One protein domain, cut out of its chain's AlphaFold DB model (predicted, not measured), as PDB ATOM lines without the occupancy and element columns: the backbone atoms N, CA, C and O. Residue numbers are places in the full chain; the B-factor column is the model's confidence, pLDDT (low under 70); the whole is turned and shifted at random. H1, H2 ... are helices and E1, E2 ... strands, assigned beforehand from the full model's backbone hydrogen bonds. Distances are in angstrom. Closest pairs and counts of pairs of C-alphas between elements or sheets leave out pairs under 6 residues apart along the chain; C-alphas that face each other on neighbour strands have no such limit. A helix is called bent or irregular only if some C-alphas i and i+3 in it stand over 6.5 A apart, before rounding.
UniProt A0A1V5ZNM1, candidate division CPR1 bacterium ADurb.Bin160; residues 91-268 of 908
ATOM      1  N   PRO A  91     266.132 233.462 185.504       89.00
ATOM      2  CA  PRO A  91     266.910 232.848 186.583       89.00
ATOM      3  C   PRO A  91     268.289 233.493 186.784       89.00
ATOM      4  O   PRO A  91     268.722 233.709 187.911       89.00
ATOM      5  N   ILE A  92     268.969 233.861 185.689       87.19
ATOM      6  CA  ILE A  92     270.307 234.475 185.751       87.19
ATOM      7  C   ILE A  92     270.226 235.897 186.314       87.19
ATOM      8  O   ILE A  92     271.119 236.321 187.045       87.19
ATOM      9  N   PHE A  93     269.175 236.641 185.960       87.50
ATOM     10  CA  PHE A  93     268.978 238.008 186.439       87.50
ATOM     11  C   PHE A  93     268.566 238.020 187.915       87.50
ATOM     12  O   PHE A  93     269.092 238.822 188.680       87.50
ATOM     13  N   TYR A  94     267.717 237.076 188.335       88.62
ATOM     14  CA  TYR A  94     267.412 236.831 189.746       88.62
ATOM     15  C   TYR A  94     268.691 236.570 190.548       88.62
ATOM     16  O   TYR A  94     268.964 237.278 191.511       88.62
ATOM     17  N   ASP A  95     269.544 235.647 190.091       86.12
ATOM     18  CA  ASP A  95     270.810 235.347 190.771       86.12
ATOM     19  C   ASP A  95     271.749 236.561 190.862       86.12
ATOM     20  O   ASP A  95     272.505 236.701 191.826       86.12
ATOM     21  N   LEU A  96     271.746 237.425 189.843       84.94
ATOM     22  CA  LEU A  96     272.517 238.668 189.838       84.94
ATOM     23  C   LEU A  96     272.025 239.606 190.946       84.94
ATOM     24  O   LEU A  96     272.834 240.089 191.738       84.94
ATOM     25  N   ILE A  97     270.710 239.807 191.032       86.31
ATOM     26  CA  ILE A  97     270.076 240.664 192.035       86.31
ATOM     27  C   ILE A  97     270.295 240.110 193.439       86.31
ATOM     28  O   ILE A  97     270.697 240.862 194.322       86.31
ATOM     29  N   SER A  98     270.093 238.810 193.660       85.88
ATOM     30  CA  SER A  98     270.298 238.189 194.973       85.88
ATOM     31  C   SER A  98     271.750 238.303 195.446       85.88
ATOM     32  O   SER A  98     271.999 238.461 196.640       85.88
ATOM     33  N   ASN A  99     272.720 238.267 194.525       82.50
ATOM     34  CA  ASN A  99     274.128 238.481 194.870       82.50
ATOM     35  C   ASN A  99     274.437 239.934 195.259       82.50
ATOM     36  O   ASN A  99     275.304 240.140 196.104       82.50
ATOM     37  N   ILE A 100     273.760 240.920 194.659       82.38
ATOM     38  CA  ILE A 100     273.983 242.349 194.932       82.38
ATOM     39  C   ILE A 100     273.195 242.809 196.166       82.38
ATOM     40  O   ILE A 100     273.761 243.409 197.073       82.38
ATOM     41  N   GLY A 101     271.891 242.522 196.218       76.81
ATOM     42  CA  GLY A 101     270.987 242.956 197.290       76.81
ATOM     43  C   GLY A 101     270.951 242.040 198.518       76.81
ATOM     44  O   GLY A 101     270.277 242.351 199.500       76.81
ATOM     45  N   GLY A 102     271.675 240.917 198.488       84.12
ATOM     46  CA  GLY A 102     271.811 239.992 199.610       84.12
ATOM     47  C   GLY A 102     270.538 239.204 199.947       84.12
ATOM     48  O   GLY A 102     269.546 239.206 199.216       84.12
ATOM     49  N   LYS A 103     270.568 238.509 201.094       83.69
ATOM     50  CA  LYS A 103     269.490 237.591 201.520       83.69
ATOM     51  C   LYS A 103     268.140 238.280 201.728       83.69
ATOM     52  O   LYS A 103     267.125 237.710 201.359       83.69
ATOM     53  N   LYS A 104     268.131 239.507 202.264       83.50
ATOM     54  CA  LYS A 104     266.890 240.254 202.532       83.50
ATOM     55  C   LYS A 104     266.104 240.507 201.241       83.50
ATOM     56  O   LYS A 104     264.903 240.280 201.198       83.50
ATOM     57  N   LEU A 105     266.787 240.925 200.172       84.12
ATOM     58  CA  LEU A 105     266.144 241.133 198.875       84.12
ATOM     59  C   LEU A 105     265.693 239.812 198.242       84.12
ATOM     60  O   LEU A 105     264.631 239.754 197.634       84.12
ATOM     61  N   GLN A 106     266.485 238.751 198.410       85.00
ATOM     62  CA  GLN A 106     266.118 237.416 197.948       85.00
ATOM     63  C   GLN A 106     264.804 236.936 198.588       85.00
ATOM     64  O   GLN A 106     263.903 236.515 197.869       85.00
ATOM     65  N   GLU A 107     264.673 237.064 199.911       85.19
ATOM     66  CA  GLU A 107     263.465 236.693 200.655       85.19
ATOM     67  C   GLU A 107     262.236 237.474 200.167       85.19
ATOM     68  O   GLU A 107     261.199 236.869 199.905       85.19
ATOM     69  N   LEU A 108     262.362 238.790 199.950       83.50
ATOM     70  CA  LEU A 108     261.268 239.619 199.427       83.50
ATOM     71  C   LEU A 108     260.806 239.165 198.033       83.50
ATOM     72  O   LEU A 108     259.606 239.061 197.781       83.50
ATOM     73  N   ILE A 109     261.743 238.871 197.125       84.62
ATOM     74  CA  ILE A 109     261.411 238.415 195.766       84.62
ATOM     75  C   ILE A 109     260.777 237.017 195.809       84.62
ATOM     76  O   ILE A 109     259.789 236.774 195.116       84.62
ATOM     77  N   ASP A 110     261.295 236.109 196.636       85.12
ATOM     78  CA  ASP A 110     260.745 234.758 196.792       85.12
ATOM     79  C   ASP A 110     259.317 234.789 197.355       85.12
ATOM     80  O   ASP A 110     258.442 234.060 196.880       85.12
ATOM     81  N   GLU A 111     259.040 235.678 198.312       83.50
ATOM     82  CA  GLU A 111     257.687 235.888 198.829       83.50
ATOM     83  C   GLU A 111     256.723 236.415 197.761       83.50
ATOM     84  O   GLU A 111     255.589 235.930 197.673       83.50
ATOM     85  N   LEU A 112     257.168 237.351 196.916       82.69
ATOM     86  CA  LEU A 112     256.386 237.871 195.788       82.69
ATOM     87  C   LEU A 112     256.135 236.813 194.697       82.69
ATOM     88  O   LEU A 112     255.089 236.833 194.048       82.69
ATOM     89  N   MET A 113     257.058 235.863 194.513       81.56
ATOM     90  CA  MET A 113     256.919 234.777 193.534       81.56
ATOM     91  C   MET A 113     256.044 233.613 194.020       81.56
ATOM     92  O   MET A 113     255.356 233.000 193.205       81.56
ATOM     93  N   ILE A 114     256.095 233.269 195.314       80.56
ATOM     94  CA  ILE A 114     255.503 232.027 195.849       80.56
ATOM     95  C   ILE A 114     254.150 232.269 196.526       80.56
ATOM     96  O   ILE A 114     253.242 231.442 196.397       80.56
ATOM     97  N   LYS A 115     254.013 233.346 197.310       79.69
ATOM     98  CA  LYS A 115     252.844 233.539 198.178       79.69
ATOM     99  C   LYS A 115     251.698 234.187 197.401       79.69
ATOM    100  O   LYS A 115     251.858 235.227 196.791       79.69
ATOM    101  N   GLU A 116     250.502 233.609 197.497       71.94
ATOM    102  CA  GLU A 116     249.311 234.100 196.781       71.94
ATOM    103  C   GLU A 116     248.838 235.486 197.250       71.94
ATOM    104  O   GLU A 116     248.335 236.277 196.455       71.94
ATOM    105  N   LYS A 117     248.977 235.769 198.550       75.44
ATOM    106  CA  LYS A 117     248.532 237.024 199.177       75.44
ATOM    107  C   LYS A 117     249.627 238.094 199.255       75.44
ATOM    108  O   LYS A 117     249.426 239.084 199.953       75.44
ATOM    109  N   SER A 118     250.793 237.886 198.641       79.06
ATOM    110  CA  SER A 118     251.868 238.874 198.713       79.06
ATOM    111  C   SER A 118     251.548 240.089 197.840       79.06
ATOM    112  O   SER A 118     251.166 239.968 196.676       79.06
ATOM    113  N   VAL A 119     251.671 241.270 198.437       80.38
ATOM    114  CA  VAL A 119     251.452 242.566 197.792       80.38
ATOM    115  C   VAL A 119     252.593 243.488 198.185       80.38
ATOM    116  O   VAL A 119     253.034 243.481 199.337       80.38
ATOM    117  N   LEU A 120     253.062 244.273 197.222       83.00
ATOM    118  CA  LEU A 120     254.025 245.338 197.447       83.00
ATOM    119  C   LEU A 120     253.280 246.665 197.578       83.00
ATOM    120  O   LEU A 120     252.460 246.999 196.724       83.00
ATOM    121  N   TYR A 121     253.586 247.421 198.623       82.75
ATOM    122  CA  TYR A 121     253.084 248.780 198.801       82.75
ATOM    123  C   TYR A 121     254.216 249.692 199.270       82.75
ATOM    124  O   TYR A 121     255.232 249.218 199.786       82.75
ATOM    125  N   LYS A 122     254.055 250.996 199.055       80.00
ATOM    126  CA  LYS A 122     255.002 252.003 199.530       80.00
ATOM    127  C   LYS A 122     254.583 252.461 200.925       80.00
ATOM    128  O   LYS A 122     253.455 252.908 201.103       80.00
ATOM    129  N   ASP A 123     255.473 252.315 201.898       77.81
ATOM    130  CA  ASP A 123     255.287 252.853 203.242       77.81
ATOM    131  C   ASP A 123     255.482 254.377 203.207       77.81
ATOM    132  O   ASP A 123     256.541 254.864 202.798       77.81
ATOM    133  N   GLU A 124     254.449 255.128 203.587       71.81
ATOM    134  CA  GLU A 124     254.452 256.595 203.558       71.81
ATOM    135  C   GLU A 124     255.364 257.198 204.637       71.81
ATOM    136  O   GLU A 124     255.862 258.306 204.452       71.81
ATOM    137  N   GLU A 125     255.640 256.475 205.731       67.94
ATOM    138  CA  GLU A 125     256.482 256.979 206.827       67.94
ATOM    139  C   GLU A 125     257.983 256.905 206.510       67.94
ATOM    140  O   GLU A 125     258.745 257.789 206.902       67.94
ATOM    141  N   ASN A 126     258.413 255.865 205.787       66.25
ATOM    142  CA  ASN A 126     259.830 255.588 205.511       66.25
ATOM    143  C   ASN A 126     260.221 255.748 204.027       66.25
ATOM    144  O   ASN A 126     261.389 255.587 203.685       66.25
ATOM    145  N   GLU A 127     259.262 256.031 203.135       70.56
ATOM    146  CA  GLU A 127     259.425 256.027 201.667       70.56
ATOM    147  C   GLU A 127     260.060 254.736 201.100       70.56
ATOM    148  O   GLU A 127     260.703 254.719 200.037       70.56
ATOM    149  N   GLU A 128     259.863 253.618 201.798       75.50
ATOM    150  CA  GLU A 128     260.375 252.302 201.423       75.50
ATOM    151  C   GLU A 128     259.250 251.384 200.949       75.50
ATOM    152  O   GLU A 128     258.125 251.420 201.439       75.50
ATOM    153  N   TYR A 129     259.559 250.534 199.973       79.88
ATOM    154  CA  TYR A 129     258.636 249.500 199.532       79.88
ATOM    155  C   TYR A 129     258.688 248.298 200.480       79.88
ATOM    156  O   TYR A 129     259.759 247.736 200.725       79.88
ATOM    157  N   VAL A 130     257.523 247.875 200.972       78.00
ATOM    158  CA  VAL A 130     257.372 246.760 201.915       78.00
ATOM    159  C   VAL A 130     256.466 245.688 201.311       78.00
ATOM    160  O   VAL A 130     255.435 245.981 200.702       78.00
ATOM    161  N   VAL A 131     256.856 244.420 201.472       79.25
ATOM    162  CA  VAL A 131     256.043 243.262 201.075       79.25
ATOM    163  C   VAL A 131     255.188 242.834 202.264       79.25
ATOM    164  O   VAL A 131     255.714 242.570 203.343       79.25
ATOM    165  N   THR A 132     253.872 242.725 202.071       77.25
ATOM    166  CA  THR A 132     252.959 242.145 203.067       77.25
ATOM    167  C   THR A 132     252.194 240.963 202.494       77.25
ATOM    168  O   THR A 132     251.823 240.950 201.324       77.25
ATOM    169  N   THR A 133     251.921 239.966 203.335       71.06
ATOM    170  CA  THR A 133     251.079 238.804 203.006       71.06
ATOM    171  C   THR A 133     249.648 238.940 203.528       71.06
ATOM    172  O   THR A 133     248.844 238.018 203.387       71.06
ATOM    173  N   GLN A 134     249.338 240.064 204.178       73.75
ATOM    174  CA  GLN A 134     248.022 240.394 204.726       73.75
ATOM    175  C   GLN A 134     247.542 241.727 204.129       73.75
ATOM    176  O   GLN A 134     247.482 242.738 204.826       73.75
ATOM    177  N   PRO A 135     247.182 241.755 202.832       65.81
ATOM    178  CA  PRO A 135     246.788 242.986 202.139       65.81
ATOM    179  C   PRO A 135     245.469 243.585 202.656       65.81
ATOM    180  O   PRO A 135     245.147 244.730 202.336       65.81
ATOM    181  N   GLU A 136     244.723 242.802 203.442       67.88
ATOM    182  CA  GLU A 136     243.471 243.146 204.127       67.88
ATOM    183  C   GLU A 136     243.684 244.150 205.278       67.88
ATOM    184  O   GLU A 136     242.750 244.857 205.641       67.88
ATOM    185  N   LEU A 137     244.902 244.235 205.832       63.12
ATOM    186  CA  LEU A 137     245.254 245.151 206.929       63.12
ATOM    187  C   LEU A 137     245.711 246.539 206.446       63.12
ATOM    188  O   LEU A 137     245.948 247.421 207.265       63.12
ATOM    189  N   LEU A 138     245.856 246.732 205.132       66.12
ATOM    190  CA  LEU A 138     246.282 247.998 204.531       66.12
ATOM    191  C   LEU A 138     245.075 248.895 204.226       66.12
ATOM    192  O   LEU A 138     244.067 248.407 203.707       66.12
ATOM    193  N   HIS A 139     245.212 250.206 204.454       64.69
ATOM    194  CA  HIS A 139     244.216 251.208 204.058       64.69
ATOM    195  C   HIS A 139     243.871 251.112 202.555       64.69
ATOM    196  O   HIS A 139     244.696 250.697 201.736       64.69
ATOM    197  N   GLN A 140     242.626 251.448 202.195       61.19
ATOM    198  CA  GLN A 140     242.106 251.285 200.827       61.19
ATOM    199  C   GLN A 140     242.755 252.231 199.803       61.19
ATOM    200  O   GLN A 140     242.772 251.890 198.626       61.19
ATOM    201  N   ASP A 141     243.339 253.344 200.254       63.94
ATOM    202  CA  ASP A 141     243.893 254.399 199.393       63.94
ATOM    203  C   ASP A 141     245.382 254.207 199.033       63.94
ATOM    204  O   ASP A 141     245.946 255.004 198.291       63.94
ATOM    205  N   ILE A 142     246.030 253.146 199.532       72.31
ATOM    206  CA  ILE A 142     247.451 252.865 199.270       72.31
ATOM    207  C   ILE A 142     247.598 252.125 197.933       72.31
ATOM    208  O   ILE A 142     246.963 251.086 197.727       72.31
ATOM    209  N   GLU A 143     248.480 252.610 197.050       75.62
ATOM    210  CA  GLU A 143     248.834 251.917 195.804       75.62
ATOM    211  C   GLU A 143     249.462 250.542 196.088       75.62
ATOM    212  O   GLU A 143     250.444 250.408 196.823       75.62
ATOM    213  N   LYS A 144     248.874 249.504 195.483       78.31
ATOM    214  CA  LYS A 144     249.249 248.100 195.664       78.31
ATOM    215  C   LYS A 144     249.706 247.522 194.332       78.31
ATOM    216  O   LYS A 144     248.935 247.495 193.376       78.31
ATOM    217  N   TYR A 145     250.922 246.994 194.303       80.62
ATOM    218  CA  TYR A 145     251.452 246.249 193.167       80.62
ATOM    219  C   TYR A 145     251.358 244.747 193.455       80.62
ATOM    220  O   TYR A 145     251.692 244.285 194.552       80.62
ATOM    221  N   GLU A 146     250.913 243.968 192.470       75.50
ATOM    222  CA  GLU A 146     250.714 242.519 192.595       75.50
ATOM    223  C   GLU A 146     251.570 241.729 191.586       75.50
ATOM    224  O   GLU A 146     252.020 242.253 190.565       75.50
ATOM    225  N   LYS A 147     251.760 240.425 191.838       77.06
ATOM    226  CA  LYS A 147     252.394 239.474 190.903       77.06
ATOM    227  C   LYS A 147     253.770 239.963 190.399       77.06
ATOM    228  O   LYS A 147     254.650 240.297 191.186       77.06
ATOM    229  N   LEU A 148     253.978 239.959 189.082       80.38
ATOM    230  CA  LEU A 148     255.240 240.328 188.434       80.38
ATOM    231  C   LEU A 148     255.465 241.846 188.405       80.38
ATOM    232  O   LEU A 148     256.614 242.279 188.365       80.38
ATOM    233  N   GLU A 149     254.391 242.638 188.462       81.06
ATOM    234  CA  GLU A 149     254.459 244.105 188.490       81.06
ATOM    235  C   GLU A 149     255.101 244.583 189.795       81.06
ATOM    236  O   GLU A 149     255.969 245.452 189.769       81.06
ATOM    237  N   ALA A 150     254.782 243.924 190.917       82.56
ATOM    238  CA  ALA A 150     255.439 244.157 192.203       82.56
ATOM    239  C   ALA A 150     256.959 243.951 192.129       82.56
ATOM    240  O   ALA A 150     257.737 244.781 192.589       82.56
ATOM    241  N   ILE A 151     257.406 242.851 191.520       83.50
ATOM    242  CA  ILE A 151     258.837 242.536 191.416       83.50
ATOM    243  C   ILE A 151     259.554 243.579 190.548       83.50
ATOM    244  O   ILE A 151     260.645 244.033 190.898       83.50
ATOM    245  N   GLN A 152     258.939 243.973 189.431       85.25
ATOM    246  CA  GLN A 152     259.497 244.976 188.531       85.25
ATOM    247  C   GLN A 152     259.625 246.342 189.214       85.25
ATOM    248  O   GLN A 152     260.692 246.951 189.126       85.25
ATOM    249  N   GLU A 153     258.591 246.792 189.926       84.88
ATOM    250  CA  GLU A 153     258.597 248.091 190.602       84.88
ATOM    251  C   GLU A 153     259.595 248.130 191.770       84.88
ATOM    252  O   GLU A 153     260.390 249.066 191.864       84.88
ATOM    253  N   LEU A 154     259.663 247.068 192.586       84.50
ATOM    254  CA  LEU A 154     260.646 246.944 193.671       84.50
ATOM    255  C   LEU A 154     262.087 247.080 193.156       84.50
ATOM    256  O   LEU A 154     262.897 247.822 193.711       84.50
ATOM    257  N   ILE A 155     262.426 246.352 192.089       84.50
ATOM    258  CA  ILE A 155     263.780 246.370 191.522       84.50
ATOM    259  C   ILE A 155     264.061 247.714 190.849       84.50
ATOM    260  O   ILE A 155     265.180 248.223 190.939       84.50
ATOM    261  N   GLN A 156     263.060 248.306 190.195       86.06
ATOM    262  CA  GLN A 156     263.187 249.609 189.559       86.06
ATOM    263  C   GLN A 156     263.488 250.705 190.586       86.06
ATOM    264  O   GLN A 156     264.423 251.479 190.367       86.06
ATOM    265  N   ASP A 157     262.774 250.738 191.711       84.94
ATOM    266  CA  ASP A 157     263.022 251.680 192.807       84.94
ATOM    267  C   ASP A 157     264.424 251.508 193.403       84.94
ATOM    268  O   ASP A 157     265.211 252.456 193.427       84.94
ATOM    269  N   LEU A 158     264.796 250.278 193.776       83.81
ATOM    270  CA  LEU A 158     266.124 249.983 194.328       83.81
ATOM    271  C   LEU A 158     267.252 250.372 193.363       83.81
ATOM    272  O   LEU A 158     268.258 250.953 193.771       83.81
ATOM    273  N   SER A 159     267.072 250.111 192.067       83.31
ATOM    274  CA  SER A 159     268.065 250.461 191.048       83.31
ATOM    275  C   SER A 159     268.230 251.972 190.844       83.31
ATOM    276  O   SER A 159     269.314 252.418 190.464       83.31
ATOM    277  N   LYS A 160     267.182 252.767 191.113       83.19
ATOM    278  CA  LYS A 160     267.235 254.236 191.099       83.19
ATOM    279  C   LYS A 160     267.843 254.784 192.391       83.19
ATOM    280  O   LYS A 160     268.669 255.687 192.314       83.19
ATOM    281  N   LYS A 161     267.487 254.215 193.549       82.06
ATOM    282  CA  LYS A 161     268.023 254.604 194.866       82.06
ATOM    283  C   LYS A 161     269.536 254.399 194.966       82.06
ATOM    284  O   LYS A 161     270.229 255.254 195.502       82.06
ATOM    285  N   PHE A 162     270.064 253.309 194.406       80.88
ATOM    286  CA  PHE A 162     271.494 252.974 194.460       80.88
ATOM    287  C   PHE A 162     272.247 253.226 193.144       80.88
ATOM    288  O   PHE A 162     273.206 252.521 192.834       80.88
ATOM    289  N   ILE A 163     271.842 254.221 192.349       76.94
ATOM    290  CA  ILE A 163     272.387 254.428 190.994       76.94
ATOM    291  C   ILE A 163     273.894 254.739 190.951       76.94
ATOM    292  O   ILE A 163     274.543 254.487 189.931       76.94
ATOM    293  N   ASP A 164     274.446 255.252 192.055       73.06
ATOM    294  CA  ASP A 164     275.867 255.582 192.204       73.06
ATOM    295  C   ASP A 164     276.765 254.338 192.297       73.06
ATOM    296  O   ASP A 164     277.960 254.407 192.006       73.06
ATOM    297  N   ALA A 165     276.201 253.176 192.638       78.94
ATOM    298  CA  ALA A 165     276.913 251.907 192.599       78.94
ATOM    299  C   ALA A 165     276.906 251.324 191.172       78.94
ATOM    300  O   ALA A 165     275.849 251.126 190.567       78.94
ATOM    301  N   GLU A 166     278.087 250.982 190.638       74.00
ATOM    302  CA  GLU A 166     278.231 250.447 189.271       74.00
ATOM    303  C   GLU A 166     277.370 249.194 189.017       74.00
ATOM    304  O   GLU A 166     276.795 249.045 187.933       74.00
ATOM    305  N   ASP A 167     277.222 248.336 190.030       79.56
ATOM    306  CA  ASP A 167     276.423 247.109 189.967       79.56
ATOM    307  C   ASP A 167     274.927 247.402 189.734       79.56
ATOM    308  O   ASP A 167     274.286 246.808 188.862       79.56
ATOM    309  N   TRP A 168     274.366 248.372 190.462       82.75
ATOM    310  CA  TRP A 168     272.959 248.778 190.340       82.75
ATOM    311  C   TRP A 168     272.694 249.581 189.066       82.75
ATOM    312  O   TRP A 168     271.639 249.435 188.443       82.75
ATOM    313  N   LYS A 169     273.685 250.344 188.594       82.12
ATOM    314  CA  LYS A 169     273.647 251.002 187.281       82.12
ATOM    315  C   LYS A 169     273.533 249.994 186.133       82.12
ATOM    316  O   LYS A 169     272.821 250.248 185.157       82.12
ATOM    317  N   LEU A 170     274.203 248.840 186.239       81.81
ATOM    318  CA  LEU A 170     274.074 247.749 185.269       81.81
ATOM    319  C   LEU A 170     272.664 247.142 185.283       81.81
ATOM    320  O   LEU A 170     272.117 246.891 184.204       81.81
ATOM    321  N   ILE A 171     272.082 246.929 186.470       84.56
ATOM    322  CA  ILE A 171     270.706 246.429 186.625       84.56
ATOM    323  C   ILE A 171     269.718 247.391 185.963       84.56
ATOM    324  O   ILE A 171     268.963 246.965 185.091       84.56
ATOM    325  N   ASN A 172     269.771 248.684 186.306       84.25
ATOM    326  CA  ASN A 172     268.843 249.696 185.792       84.25
ATOM    327  C   ASN A 172     268.845 249.743 184.251       84.25
ATOM    328  O   ASN A 172     267.804 249.717 183.599       84.25
ATOM    329  N   LYS A 173     270.037 249.693 183.637       84.38
ATOM    330  CA  LYS A 173     270.182 249.686 182.172       84.38
ATOM    331  C   LYS A 173     269.570 248.452 181.493       84.38
ATOM    332  O   LYS A 173     269.228 248.522 180.315       84.38
ATOM    333  N   ASN A 174     269.480 247.321 182.194       85.62
ATOM    334  CA  ASN A 174     269.032 246.041 181.640       85.62
ATOM    335  C   ASN A 174     267.758 245.522 182.318       85.62
ATOM    336  O   ASN A 174     267.514 244.317 182.292       85.62
ATOM    337  N   ILE A 175     266.936 246.398 182.903       85.25
ATOM    338  CA  ILE A 175     265.737 245.981 183.642       85.25
ATOM    339  C   ILE A 175     264.735 245.214 182.770       85.25
ATOM    340  O   ILE A 175     264.097 244.277 183.236       85.25
ATOM    341  N   ASN A 176     264.706 245.502 181.465       84.31
ATOM    342  CA  ASN A 176     263.912 244.765 180.479       84.31
ATOM    343  C   ASN A 176     264.276 243.267 180.394       84.31
ATOM    344  O   ASN A 176     263.504 242.484 179.862       84.31
ATOM    345  N   CYS A 177     265.442 242.852 180.906       85.81
ATOM    346  CA  CYS A 177     265.872 241.448 180.943       85.81
ATOM    347  C   CYS A 177     265.384 240.683 182.189       85.81
ATOM    348  O   CYS A 177     265.667 239.483 182.295       85.81
ATOM    349  N   LEU A 178     264.723 241.359 183.140       87.75
ATOM    350  CA  LEU A 178     264.216 240.774 184.385       87.75
ATOM    351  C   LEU A 178     263.130 239.735 184.114       87.75
ATOM    352  O   LEU A 178     263.179 238.634 184.661       87.75
ATOM    353  N   LEU A 179     262.165 240.095 183.272       89.44
ATOM    354  CA  LEU A 179     261.061 239.236 182.879       89.44
ATOM    355  C   LEU A 179     261.324 238.703 181.477       89.44
ATOM    356  O   LEU A 179     261.702 239.456 180.586       89.44
ATOM    357  N   ILE A 180     261.125 237.401 181.283       90.62
ATOM    358  CA  ILE A 180     261.260 236.763 179.974       90.62
ATOM    359  C   ILE A 180     259.964 236.059 179.610       90.62
ATOM    360  O   ILE A 180     259.368 235.356 180.430       90.62
ATOM    361  N   ARG A 181     259.534 236.229 178.359       90.81
ATOM    362  CA  ARG A 181     258.409 235.471 177.802       90.81
ATOM    363  C   ARG A 181     258.873 234.351 176.881       90.81
ATOM    364  O   ARG A 181     258.170 233.356 176.730       90.81
ATOM    365  N   ASN A 182     260.046 234.485 176.269       92.81
ATOM    366  CA  ASN A 182     260.594 233.482 175.365       92.81
ATOM    367  C   ASN A 182     261.699 232.651 176.033       92.81
ATOM    368  O   ASN A 182     262.621 233.188 176.640       92.81
ATOM    369  N   VAL A 183     261.656 231.327 175.856       92.56
ATOM    370  CA  VAL A 183     262.746 230.410 176.229       92.56
ATOM    371  C   VAL A 183     263.482 229.961 174.972       92.56
ATOM    372  O   VAL A 183     262.874 229.441 174.037       92.56
ATOM    373  N   ILE A 184     264.807 230.123 174.950       93.06
ATOM    374  CA  ILE A 184     265.641 229.738 173.806       93.06
ATOM    375  C   ILE A 184     265.810 228.212 173.757       93.06
ATOM    376  O   ILE A 184     266.244 227.573 174.722       93.06
ATOM    377  N   ILE A 185     265.540 227.628 172.589       93.38
ATOM    378  CA  ILE A 185     265.832 226.231 172.272       93.38
ATOM    379  C   ILE A 185     267.167 226.134 171.539       93.38
ATOM    380  O   ILE A 185     267.363 226.724 170.472       93.38
ATOM    381  N   LEU A 186     268.071 225.319 172.089       92.94
ATOM    382  CA  LEU A 186     269.338 224.994 171.441       92.94
ATOM    383  C   LEU A 186     269.130 224.216 170.124       92.94
ATOM    384  O   LEU A 186     268.203 223.403 170.029       92.94
ATOM    385  N   PRO A 187     270.025 224.382 169.136       94.19
ATOM    386  CA  PRO A 187     270.033 223.576 167.920       94.19
ATOM    387  C   PRO A 187     270.050 222.060 168.221       94.19
ATOM    388  O   PRO A 187     270.765 221.634 169.134       94.19
ATOM    389  N   PRO A 188     269.301 221.223 167.476       91.69
ATOM    390  CA  PRO A 188     269.136 219.792 167.760       91.69
ATOM    391  C   PRO A 188     270.453 219.005 167.756       91.69
ATOM    392  O   PRO A 188     270.621 218.101 168.572       91.69
ATOM    393  N   ASP A 189     271.421 219.381 166.919       89.06
ATOM    394  CA  ASP A 189     272.728 218.707 166.856       89.06
ATOM    395  C   ASP A 189     273.581 218.933 168.120       89.06
ATOM    396  O   ASP A 189     274.525 218.186 168.376       89.06
ATOM    397  N   LEU A 190     273.257 219.946 168.938       88.06
ATOM    398  CA  LEU A 190     273.879 220.175 170.250       88.06
ATOM    399  C   LEU A 190     273.188 219.397 171.384       88.06
ATOM    400  O   LEU A 190     273.680 219.391 172.513       88.06
ATOM    401  N   ARG A 191     272.059 218.742 171.093       89.50
ATOM    402  CA  ARG A 191     271.254 217.942 172.030       89.50
ATOM    403  C   ARG A 191     270.771 216.641 171.369       89.50
ATOM    404  O   ARG A 191     269.567 216.405 171.291       89.50
ATOM    405  N   PRO A 192     271.691 215.798 170.869       87.31
ATOM    406  CA  PRO A 192     271.354 214.697 169.973       87.31
ATOM    407  C   PRO A 192     270.507 213.604 170.641       87.31
ATOM    408  O   PRO A 192     270.574 213.376 171.853       87.31
ATOM    409  N   ILE A 193     269.772 212.865 169.807       85.94
ATOM    410  CA  ILE A 193     269.176 211.568 170.150       85.94
ATOM    411  C   ILE A 193     269.985 210.495 169.435       85.94
ATOM    412  O   ILE A 193     270.165 210.549 168.219       85.94
ATOM    413  N   SER A 194     270.467 209.512 170.186       80.81
ATOM    414  CA  SER A 194     271.192 208.365 169.647       80.81
ATOM    415  C   SER A 194     270.474 207.061 169.975       80.81
ATOM    416  O   SER A 194     269.666 206.973 170.900       80.81
ATOM    417  N   LYS A 195     270.747 206.018 169.190       79.94
ATOM    418  CA  LYS A 195     270.309 204.660 169.523       79.94
ATOM    419  C   LYS A 195     271.256 204.091 170.581       79.94
ATOM    420  O   LYS A 195     272.473 204.215 170.453       79.94
ATOM    421  N   SER A 196     270.710 203.467 171.617       72.62
ATOM    422  CA  SER A 196     271.498 202.799 172.652       72.62
ATOM    423  C   SER A 196     272.276 201.633 172.049       72.62
ATOM    424  O   SER A 196     271.681 200.704 171.508       72.62
ATOM    425  N   MET A 197     273.604 201.638 172.197       63.16
ATOM    426  CA  MET A 197     274.446 200.497 171.804       63.16
ATOM    427  C   MET A 197     274.186 199.249 172.661       63.16
ATOM    428  O   MET A 197     274.416 198.138 172.205       63.16
ATOM    429  N   LYS A 198     273.710 199.414 173.906       71.62
ATOM    430  CA  LYS A 198     273.511 198.302 174.855       71.62
ATOM    431  C   LYS A 198     272.160 197.603 174.703       71.62
ATOM    432  O   LYS A 198     272.023 196.458 175.118       71.62
ATOM    433  N   LYS A 199     271.151 198.309 174.185       68.56
ATOM    434  CA  LYS A 199     269.784 197.801 174.018       68.56
ATOM    435  C   LYS A 199     269.253 198.234 172.649       68.56
ATOM    436  O   LYS A 199     268.848 199.394 172.517       68.56
ATOM    437  N   PRO A 200     269.263 197.349 171.635       66.56
ATOM    438  CA  PRO A 200     268.720 197.677 170.324       66.56
ATOM    439  C   PRO A 200     267.251 198.105 170.455       66.56
ATOM    440  O   PRO A 200     266.463 197.458 171.135       66.56
ATOM    441  N   GLY A 201     266.905 199.247 169.856       69.88
ATOM    442  CA  GLY A 201     265.560 199.839 169.908       69.88
ATOM    443  C   GLY A 201     265.357 200.919 170.979       69.88
ATOM    444  O   GLY A 201     264.491 201.772 170.804       69.88
ATOM    445  N   GLN A 202     266.179 200.973 172.035       74.94
ATOM    446  CA  GLN A 202     266.075 202.040 173.036       74.94
ATOM    447  C   GLN A 202     266.809 203.299 172.560       74.94
ATOM    448  O   GLN A 202     267.987 203.247 172.207       74.94
ATOM    449  N   GLN A 203     266.130 204.443 172.572       75.44
ATOM    450  CA  GLN A 203     266.744 205.737 172.279       75.44
ATOM    451  C   GLN A 203     267.306 206.362 173.558       75.44
ATOM    452  O   GLN A 203     266.685 206.311 174.619       75.44
ATOM    453  N   VAL A 204     268.486 206.962 173.447       79.31
ATOM    454  CA  VAL A 204     269.091 207.794 174.483       79.31
ATOM    455  C   VAL A 204     269.036 209.228 173.982       79.31
ATOM    456  O   VAL A 204     269.671 209.576 172.988       79.31
ATOM    457  N   SER A 205     268.240 210.045 174.659       82.81
ATOM    458  CA  SER A 205     268.175 211.481 174.413       82.81
ATOM    459  C   SER A 205     269.089 212.208 175.384       82.81
ATOM    460  O   SER A 205     269.199 211.825 176.549       82.81
ATOM    461  N   ASP A 206     269.672 213.307 174.922       85.69
ATOM    462  CA  ASP A 206     270.265 214.296 175.809       85.69
ATOM    463  C   ASP A 206     269.247 214.791 176.862       85.69
ATOM    464  O   ASP A 206     268.061 214.974 176.555       85.69
ATOM    465  N   GLU A 207     269.710 214.997 178.098       86.75
ATOM    466  CA  GLU A 207     268.897 215.417 179.247       86.75
ATOM    467  C   GLU A 207     268.209 216.769 179.030       86.75
ATOM    468  O   GLU A 207     267.089 216.957 179.499       86.75
ATOM    469  N   ILE A 208     268.816 217.684 178.261       89.31
ATOM    470  CA  ILE A 208     268.233 219.002 177.956       89.31
ATOM    471  C   ILE A 208     266.847 218.854 177.323       89.31
ATOM    472  O   ILE A 208     265.921 219.597 177.650       89.31
ATOM    473  N   ASN A 209     266.683 217.863 176.445       90.75
ATOM    474  CA  ASN A 209     265.407 217.638 175.779       90.75
ATOM    475  C   ASN A 209     264.301 217.292 176.773       90.75
ATOM    476  O   ASN A 209     263.161 217.679 176.552       90.75
ATOM    477  N   ARG A 210     264.618 216.617 177.886       90.62
ATOM    478  CA  ARG A 210     263.633 216.305 178.926       90.62
ATOM    479  C   ARG A 210     263.067 217.579 179.553       90.62
ATOM    480  O   ARG A 210     261.866 217.638 179.784       90.62
ATOM    481  N   PHE A 211     263.902 218.590 179.792       92.06
ATOM    482  CA  PHE A 211     263.457 219.873 180.341       92.06
ATOM    483  C   PHE A 211     262.612 220.658 179.335       92.06
ATOM    484  O   PHE A 211     261.525 221.105 179.688       92.06
ATOM    485  N   TYR A 212     263.030 220.734 178.064       93.75
ATOM    486  CA  TYR A 212     262.197 221.355 177.024       93.75
ATOM    487  C   TYR A 212     260.837 220.665 176.883       93.75
ATOM    488  O   TYR A 212     259.818 221.335 176.766       93.75
ATOM    489  N   MET A 213     260.810 219.333 176.955       91.56
ATOM    490  CA  MET A 213     259.575 218.551 176.932       91.56
ATOM    491  C   MET A 213     258.662 218.861 178.119       91.56
ATOM    492  O   MET A 213     257.472 219.072 177.911       91.56
ATOM    493  N   LYS A 214     259.198 218.922 179.347       92.19
ATOM    494  CA  LYS A 214     258.417 219.300 180.538       92.19
ATOM    495  C   LYS A 214     257.762 220.681 180.364       92.19
ATOM    496  O   LYS A 214     256.562 220.810 180.593       92.19
ATOM    497  N   ILE A 215     258.539 221.669 179.910       92.69
ATOM    498  CA  ILE A 215     258.074 223.048 179.690       92.69
ATOM    499  C   ILE A 215     256.980 223.084 178.614       92.69
ATOM    500  O   ILE A 215     255.935 223.693 178.827       92.69
ATOM    501  N   LEU A 216     257.180 222.393 177.486       92.25
ATOM    502  CA  LEU A 216     256.196 222.324 176.399       92.25
ATOM    503  C   LEU A 216     254.893 221.647 176.835       92.25
ATOM    504  O   LEU A 216     253.826 222.175 176.559       92.25
ATOM    505  N   VAL A 217     254.966 220.526 177.560       91.12
ATOM    506  CA  VAL A 217     253.768 219.840 178.074       91.12
ATOM    507  C   VAL A 217     253.001 220.743 179.041       91.12
ATOM    508  O   VAL A 217     251.782 220.852 178.943       91.12
ATOM    509  N   LYS A 218     253.693 221.433 179.958       88.75
ATOM    510  CA  LYS A 218     253.047 222.382 180.877       88.75
ATOM    511  C   LYS A 218     252.433 223.568 180.134       88.75
ATOM    512  O   LYS A 218     251.329 223.969 180.478       88.75
ATOM    513  N   LYS A 219     253.110 224.096 179.112       89.25
ATOM    514  CA  LYS A 219     252.565 225.141 178.237       89.25
ATOM    515  C   LYS A 219     251.280 224.669 177.556       89.25
ATOM    516  O   LYS A 219     250.267 225.343 177.687       89.25
ATOM    517  N   GLU A 220     251.310 223.508 176.899       87.50
ATOM    518  CA  GLU A 220     250.140 222.915 176.234       87.50
ATOM    519  C   GLU A 220     248.980 222.739 177.231       87.50
ATOM    520  O   GLU A 220     247.833 223.024 176.898       87.50
ATOM    521  N   ILE A 221     249.253 222.313 178.470       84.88
ATOM    522  CA  ILE A 221     248.228 222.207 179.520       84.88
ATOM    523  C   ILE A 221     247.643 223.583 179.849       84.88
ATOM    524  O   ILE A 221     246.424 223.725 179.861       84.88
ATOM    525  N   VAL A 222     248.477 224.593 180.097       83.81
ATOM    526  CA  VAL A 222     248.017 225.937 180.483       83.81
ATOM    527  C   VAL A 222     247.217 226.604 179.362       83.81
ATOM    528  O   VAL A 222     246.184 227.196 179.643       83.81
ATOM    529  N   GLU A 223     247.640 226.474 178.103       80.81
ATOM    530  CA  GLU A 223     246.927 227.045 176.949       80.81
ATOM    531  C   GLU A 223     245.578 226.361 176.687       80.81
ATOM    532  O   GLU A 223     244.615 227.022 176.307       80.81
ATOM    533  N   ASN A 224     245.490 225.044 176.908       76.38
ATOM    534  CA  ASN A 224     244.255 224.282 176.702       76.38
ATOM    535  C   ASN A 224     243.296 224.340 177.902       76.38
ATOM    536  O   ASN A 224     242.116 224.012 177.767       76.38
ATOM    537  N   THR A 225     243.779 224.729 179.084       68.56
ATOM    538  CA  THR A 225     242.936 224.905 180.268       68.56
ATOM    539  C   THR A 225     242.264 226.277 180.163       68.56
ATOM    540  O   THR A 225     242.908 227.297 180.373       68.56
ATOM    541  N   ILE A 226     240.972 226.301 179.811       54.03
ATOM    542  CA  ILE A 226     240.125 227.498 179.603       54.03
ATOM    543  C   ILE A 226     239.855 228.219 180.941       54.03
ATOM    544  O   ILE A 226     238.722 228.323 181.406       54.03
ATOM    545  N   VAL A 227     240.901 228.671 181.622       54.59
ATOM    546  CA  VAL A 227     240.808 229.492 182.828       54.59
ATOM    547  C   VAL A 227     241.453 230.819 182.484       54.59
ATOM    548  O   VAL A 227     242.632 230.865 182.142       54.59
ATOM    549  N   ASP A 228     240.684 231.905 182.582       59.72
ATOM    550  CA  ASP A 228     241.254 233.247 182.658       59.72
ATOM    551  C   ASP A 228     242.235 233.250 183.840       59.72
ATOM    552  O   ASP A 228     241.829 233.409 184.992       59.72
ATOM    553  N   LEU A 229     243.533 233.073 183.578       59.50
ATOM    554  CA  LEU A 229     244.604 233.134 184.588       59.50
ATOM    555  C   LEU A 229     244.590 234.463 185.366       59.50
ATOM    556  O   LEU A 229     245.166 234.582 186.447       59.50
ATOM    557  N   ASN A 230     243.903 235.467 184.823       58.47
ATOM    558  CA  ASN A 230     243.659 236.750 185.461       58.47
ATOM    559  C   ASN A 230     242.618 236.685 186.593       58.47
ATOM    560  O   ASN A 230     242.688 237.518 187.492       58.47
ATOM    561  N   LYS A 231     241.689 235.715 186.583       63.44
ATOM    562  CA  LYS A 231     240.586 235.602 187.555       63.44
ATOM    563  C   LYS A 231     240.909 234.713 188.758       63.44
ATOM    564  O   LYS A 231     240.476 235.036 189.858       63.44
ATOM    565  N   ASP A 232     241.671 233.633 188.579       72.50
ATOM    566  CA  ASP A 232     242.028 232.712 189.671       72.50
ATOM    567  C   ASP A 232     243.519 232.826 190.037       72.50
ATOM    568  O   ASP A 232     244.395 232.215 189.414       72.50
ATOM    569  N   LYS A 233     243.805 233.637 191.068       73.06
ATOM    570  CA  LYS A 233     245.168 233.877 191.577       73.06
ATOM    571  C   LYS A 233     245.834 232.575 192.033       73.06
ATOM    572  O   LYS A 233     247.008 232.357 191.739       73.06
ATOM    573  N   LYS A 234     245.092 231.676 192.683       77.69
ATOM    574  CA  LYS A 234     245.622 230.420 193.222       77.69
ATOM    575  C   LYS A 234     246.134 229.502 192.119       77.69
ATOM    576  O   LYS A 234     247.240 228.969 192.218       77.69
ATOM    577  N   ILE A 235     245.347 229.334 191.057       79.19
ATOM    578  CA  ILE A 235     245.739 228.515 189.902       79.19
ATOM    579  C   ILE A 235     246.958 229.129 189.202       79.19
ATOM    580  O   ILE A 235     247.898 228.401 188.873       79.19
ATOM    581  N   PHE A 236     246.986 230.457 189.038       81.31
ATOM    582  CA  PHE A 236     248.135 231.157 188.462       81.31
ATOM    583  C   PHE A 236     249.428 230.866 189.236       81.31
ATOM    584  O   PHE A 236     250.368 230.348 188.637       81.31
ATOM    585  N   TYR A 237     249.470 231.110 190.552       81.69
ATOM    586  CA  TYR A 237     250.681 230.890 191.357       81.69
ATOM    587  C   TYR A 237     251.122 229.417 191.360       81.69
ATOM    588  O   TYR A 237     252.314 229.128 191.283       81.69
ATOM    589  N   GLN A 238     250.188 228.460 191.357       83.69
ATOM    590  CA  GLN A 238     250.533 227.035 191.278       83.69
ATOM    591  C   GLN A 238     251.242 226.652 189.971       83.69
ATOM    592  O   GLN A 238     252.222 225.901 189.998       83.69
ATOM    593  N   TYR A 239     250.746 227.124 188.824       84.88
ATOM    594  CA  TYR A 239     251.384 226.861 187.530       84.88
ATOM    595  C   TYR A 239     252.643 227.702 187.332       84.88
ATOM    596  O   TYR A 239     253.621 227.187 186.789       84.88
ATOM    597  N   TYR A 240     252.639 228.950 187.805       86.94
ATOM    598  CA  TYR A 240     253.784 229.852 187.769       86.94
ATOM    599  C   TYR A 240     254.982 229.249 188.502       86.94
ATOM    600  O   TYR A 240     256.016 229.034 187.874       86.94
ATOM    601  N   THR A 241     254.826 228.863 189.774       87.44
ATOM    602  CA  THR A 241     255.912 228.271 190.574       87.44
ATOM    603  C   THR A 241     256.471 227.017 189.908       87.44
ATOM    604  O   THR A 241     257.678 226.899 189.721       87.44
ATOM    605  N   LYS A 242     255.604 226.119 189.423       89.06
ATOM    606  CA  LYS A 242     256.030 224.898 188.716       89.06
ATOM    607  C   LYS A 242     256.732 225.168 187.385       89.06
ATOM    608  O   LYS A 242     257.533 224.339 186.952       89.06
ATOM    609  N   MET A 243     256.362 226.231 186.671       89.44
ATOM    610  CA  MET A 243     257.010 226.618 185.416       89.44
ATOM    611  C   MET A 243     258.367 227.272 185.703       89.44
ATOM    612  O   MET A 243     259.356 226.935 185.053       89.44
ATOM    613  N   GLN A 244     258.431 228.142 186.716       91.12
ATOM    614  CA  GLN A 244     259.660 228.767 187.199       91.12
ATOM    615  C   GLN A 244     260.669 227.710 187.667       91.12
ATOM    616  O   GLN A 244     261.832 227.777 187.282       91.12
ATOM    617  N   GLU A 245     260.231 226.697 188.420       91.31
ATOM    618  CA  GLU A 245     261.063 225.562 188.844       91.31
ATOM    619  C   GLU A 245     261.679 224.811 187.654       91.31
ATOM    620  O   GLU A 245     262.892 224.608 187.619       91.31
ATOM    621  N   ASP A 246     260.884 224.446 186.641       92.50
ATOM    622  CA  ASP A 246     261.393 223.732 185.458       92.50
ATOM    623  C   ASP A 246     262.400 224.567 184.657       92.50
ATOM    624  O   ASP A 246     263.360 224.031 184.093       92.50
ATOM    625  N   ILE A 247     262.178 225.881 184.578       92.44
ATOM    626  CA  ILE A 247     263.079 226.794 183.875       92.44
ATOM    627  C   ILE A 247     264.360 226.997 184.687       92.44
ATOM    628  O   ILE A 247     265.449 226.930 184.117       92.44
ATOM    629  N   ASN A 248     264.270 227.130 186.010       91.62
ATOM    630  CA  ASN A 248     265.435 227.140 186.893       91.62
ATOM    631  C   ASN A 248     266.263 225.853 186.709       91.62
ATOM    632  O   ASN A 248     267.464 225.935 186.440       91.62
ATOM    633  N   GLU A 249     265.625 224.673 186.734       91.44
ATOM    634  CA  GLU A 249     266.285 223.382 186.483       91.44
ATOM    635  C   GLU A 249     266.975 223.340 185.108       91.44
ATOM    636  O   GLU A 249     268.112 222.866 184.994       91.44
ATOM    637  N   LEU A 250     266.320 223.835 184.048       92.12
ATOM    638  CA  LEU A 250     266.903 223.907 182.705       92.12
ATOM    639  C   LEU A 250     268.185 224.750 182.705       92.12
ATOM    640  O   LEU A 250     269.222 224.292 182.213       92.12
ATOM    641  N   TYR A 251     268.133 225.965 183.255       89.19
ATOM    642  CA  TYR A 251     269.270 226.889 183.273       89.19
ATOM    643  C   TYR A 251     270.428 226.351 184.117       89.19
ATOM    644  O   TYR A 251     271.582 226.400 183.681       89.19
ATOM    645  N   GLU A 252     270.147 225.760 185.279       86.19
ATOM    646  CA  GLU A 252     271.176 225.115 186.093       86.19
ATOM    647  C   GLU A 252     271.864 223.973 185.339       86.19
ATOM    648  O   GLU A 252     273.096 223.896 185.323       86.19
ATOM    649  N   ASN A 253     271.107 223.126 184.637       86.19
ATOM    650  CA  ASN A 253     271.681 222.032 183.854       86.19
ATOM    651  C   ASN A 253     272.493 222.521 182.646       86.19
ATOM    652  O   ASN A 253     273.554 221.962 182.348       86.19
ATOM    653  N   LEU A 254     272.065 223.602 181.988       86.25
ATOM    654  CA  LEU A 254     272.856 224.260 180.945       86.25
ATOM    655  C   LEU A 254     274.198 224.765 181.499       86.25
ATOM    656  O   LEU A 254     275.250 224.511 180.905       86.25
ATOM    657  N   LEU A 255     274.194 225.401 182.673       81.88
ATOM    658  CA  LEU A 255     275.412 225.861 183.350       81.88
ATOM    659  C   LEU A 255     276.305 224.692 183.798       81.88
ATOM    660  O   LEU A 255     277.538 224.765 183.715       81.88
ATOM    661  N   LEU A 256     275.711 223.578 184.227       79.12
ATOM    662  CA  LEU A 256     276.445 222.362 184.566       79.12
ATOM    663  C   LEU A 256     277.165 221.764 183.355       79.12
ATOM    664  O   LEU A 256     278.287 221.291 183.524       79.12
ATOM    665  N   LYS A 257     276.597 221.842 182.146       78.56
ATOM    666  CA  LYS A 257     277.277 221.396 180.918       78.56
ATOM    667  C   LYS A 257     278.488 222.236 180.533       78.56
ATOM    668  O   LYS A 257     279.380 221.734 179.848       78.56
ATOM    669  N   LEU A 258     278.555 223.493 180.963       73.69
ATOM    670  CA  LEU A 258     279.741 224.327 180.750       73.69
ATOM    671  C   LEU A 258     280.897 223.914 181.674       73.69
ATOM    672  O   LEU A 258     282.062 224.013 181.285       73.69
ATOM    673  N   SER A 259     280.581 223.417 182.874       66.75
ATOM    674  CA  SER A 259     281.548 223.148 183.943       66.75
ATOM    675  C   SER A 259     281.766 221.655 184.223       66.75
ATOM    676  O   SER A 259     281.170 220.780 183.607       66.75
ATOM    677  N   LYS A 260     282.653 221.344 185.180       66.19
ATOM    678  CA  LYS A 260     283.093 219.978 185.550       66.19
ATOM    679  C   LYS A 260     283.977 219.299 184.493       66.19
ATOM    680  O   LYS A 260     284.231 219.817 183.414       66.19
ATOM    681  N   LYS A 261     284.519 218.124 184.847       66.75
ATOM    682  CA  LYS A 261     285.503 217.375 184.036       66.75
ATOM    683  C   LYS A 261     284.961 216.963 182.659       66.75
ATOM    684  O   LYS A 261     285.738 216.913 181.719       66.75
ATOM    685  N   LYS A 262     283.653 216.695 182.555       68.75
ATOM    686  CA  LYS A 262     282.959 216.349 181.302       68.75
ATOM    687  C   LYS A 262     282.331 217.558 180.589       68.75
ATOM    688  O   LYS A 262     281.718 217.375 179.546       68.75
ATOM    689  N   GLY A 263     282.438 218.761 181.157       71.31
ATOM    690  CA  GLY A 263     281.843 219.964 180.579       71.31
ATOM    691  C   GLY A 263     282.581 220.457 179.338       71.31
ATOM    692  O   GLY A 263     283.745 220.109 179.114       71.31
ATOM    693  N   LEU A 264     281.913 221.310 178.563       74.31
ATOM    694  CA  LEU A 264     282.391 221.844 177.285       74.31
ATOM    695  C   LEU A 264     283.805 222.438 177.389       74.31
ATOM    696  O   LEU A 264     284.679 222.104 176.592       74.31
ATOM    697  N   ILE A 265     284.052 223.272 178.402       72.88
ATOM    698  CA  ILE A 265     285.313 224.013 178.536       72.88
ATOM    699  C   ILE A 265     286.476 223.062 178.838       72.88
ATOM    700  O   ILE A 265     287.517 223.114 178.185       72.88
ATOM    701  N   ARG A 266     286.305 222.148 179.799       71.50
ATOM    702  CA  ARG A 266     287.389 221.248 180.222       71.50
ATOM    703  C   ARG A 266     287.636 220.101 179.251       71.50
ATOM    704  O   ARG A 266     288.787 219.716 179.091       71.50
ATOM    705  N   ASN A 267     286.585 219.542 178.656       73.56
ATOM    706  CA  ASN A 267     286.704 218.334 177.846       73.56
ATOM    707  C   ASN A 267     286.902 218.614 176.356       73.56
ATOM    708  O   ASN A 267     287.594 217.838 175.714       73.56
ATOM    709  N   ASN A 268     286.293 219.678 175.819       69.56
ATOM    710  CA  ASN A 268     286.259 219.909 174.369       69.56
ATOM    711  C   ASN A 268     287.106 221.113 173.931       69.56
ATOM    712  O   ASN A 268     287.545 221.159 172.783       69.56
TER     713      ASN A 268
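Overview. This is residues 91 to 268 of the 908 residues of a protein of candidate division CPR1 bacterium ADurb.Bin160 (UniProt A0A1V5ZNM1). This is a flat, loose model of two joined parts: a long helical hairpin, H4 and H5 side by side and antiparallel, and a lobe in which H1b and H2 run antiparallel, with the small strand hairpin E1 and E2 packed on them and H3 near the far end of H2. H1 folds back on itself, and both its arms meet H5; the extended strand E3 leads from the lobe towards a second small strand hairpin, E4 and E5, and the loops of the two strand hairpins make opposite ends of the longest axis. The printed part has 178 residues with six named helices and five named strands, in the order H1, E1, E2, H2, H3, E3, E4, E5, H4, H5, H6, and is mostly helix. The two sheets have two strands each, E1 - E2 and E4 - E5, both antiparallel, and E3 pairs with no named strand. The radius of gyration of the C-alphas is 20.4 A, and the spans are 70 by 44 by 22 A.

Arrangement. E1, residues 119 to 122, and E2, residues 129 to 132, form a hairpin at 146 degrees between directions, with N 119 and O 132 2.9 A apart and N 130 and O 121 2.9 A apart, both within hydrogen-bond range. A short pairing joins residues 120 to 121 of E1 with residues 144 to 145, antiparallel. The closest C-alphas of E1 and H2, residues 147 to 161, are those of Leu 120 and Ala 150, 5.6 A apart. H1, residues 91 to 114, was assigned as one helix by its hydrogen bonds but is bent: C-alphas 100 and 103 are 9.3 A apart, with arms H1a, residues 91 to 100, and H1b, residues 103 to 114. The arms touch only at the corner, closest at the C-alphas of Ser 98 and Gln 106, 5.2 A. H1b touches H2 at a shallow tilt of 24 degrees, opposite ways, closest at the C-alphas of Leu 112 and Lys 147, 6.5 A. H2 touches H3, residues 166 to 173, at a steep tilt of 47 degrees, closest at the C-alphas of Ser 159 and Trp 168, 5.2 A. H1 and H5, residues 233 to 258, are the hubs, touching 3 other helices each. H1b touches H5 at a steep tilt of 54 degrees, closest at the C-alphas of Ile 114 and Thr 241, 6.5 A. H4, residues 207 to 224, and H5 form a helical hairpin at a shallow tilt of 18 degrees, opposite ways, closest at the C-alphas of Phe 211 and Leu 250, 5.8 A. E4, residues 193 to 195, and E5, residues 203 to 205, form a hairpin, with N 204 and O 194 2.8 A apart, within hydrogen-bond range. H6, residues 264 to 268, and H5 touch only at the corner, and only just, with 3 pairs of C-alphas within 8 A, the closest those of Leu 258 and Leu 264, 5.0 A. Every O i to N i+4 pair is within hydrogen-bond range in H1a, H1b, H3, H5 and H6; in H2 it is 10 of 11 and in H4 13 of 14.

Along the chain. H1a begins at C-alpha 91 (266.910, 232.848, 186.583) and is 14.5 A long; H1b is 16.1 A. H2 is 22.1 A, H4 26.3 A and H5 37.5 A, from C-alpha 233 (245.168, 233.877, 191.577). E3, residues 179 to 185, is 17.4 A. H6 ends at C-alpha 268 (286.259, 219.909, 174.369).

Size, cuts and confidence. The two farthest C-alphas, those of Glu 125 and Pro 200, are 70.7 A apart. The printed part has no cut, and the link E2 to H2 is long, with 14 residues. The mean pLDDT of the printed part is 80.7; 25 residues are under 70, among them residues 135 to 141 and 225 to 231.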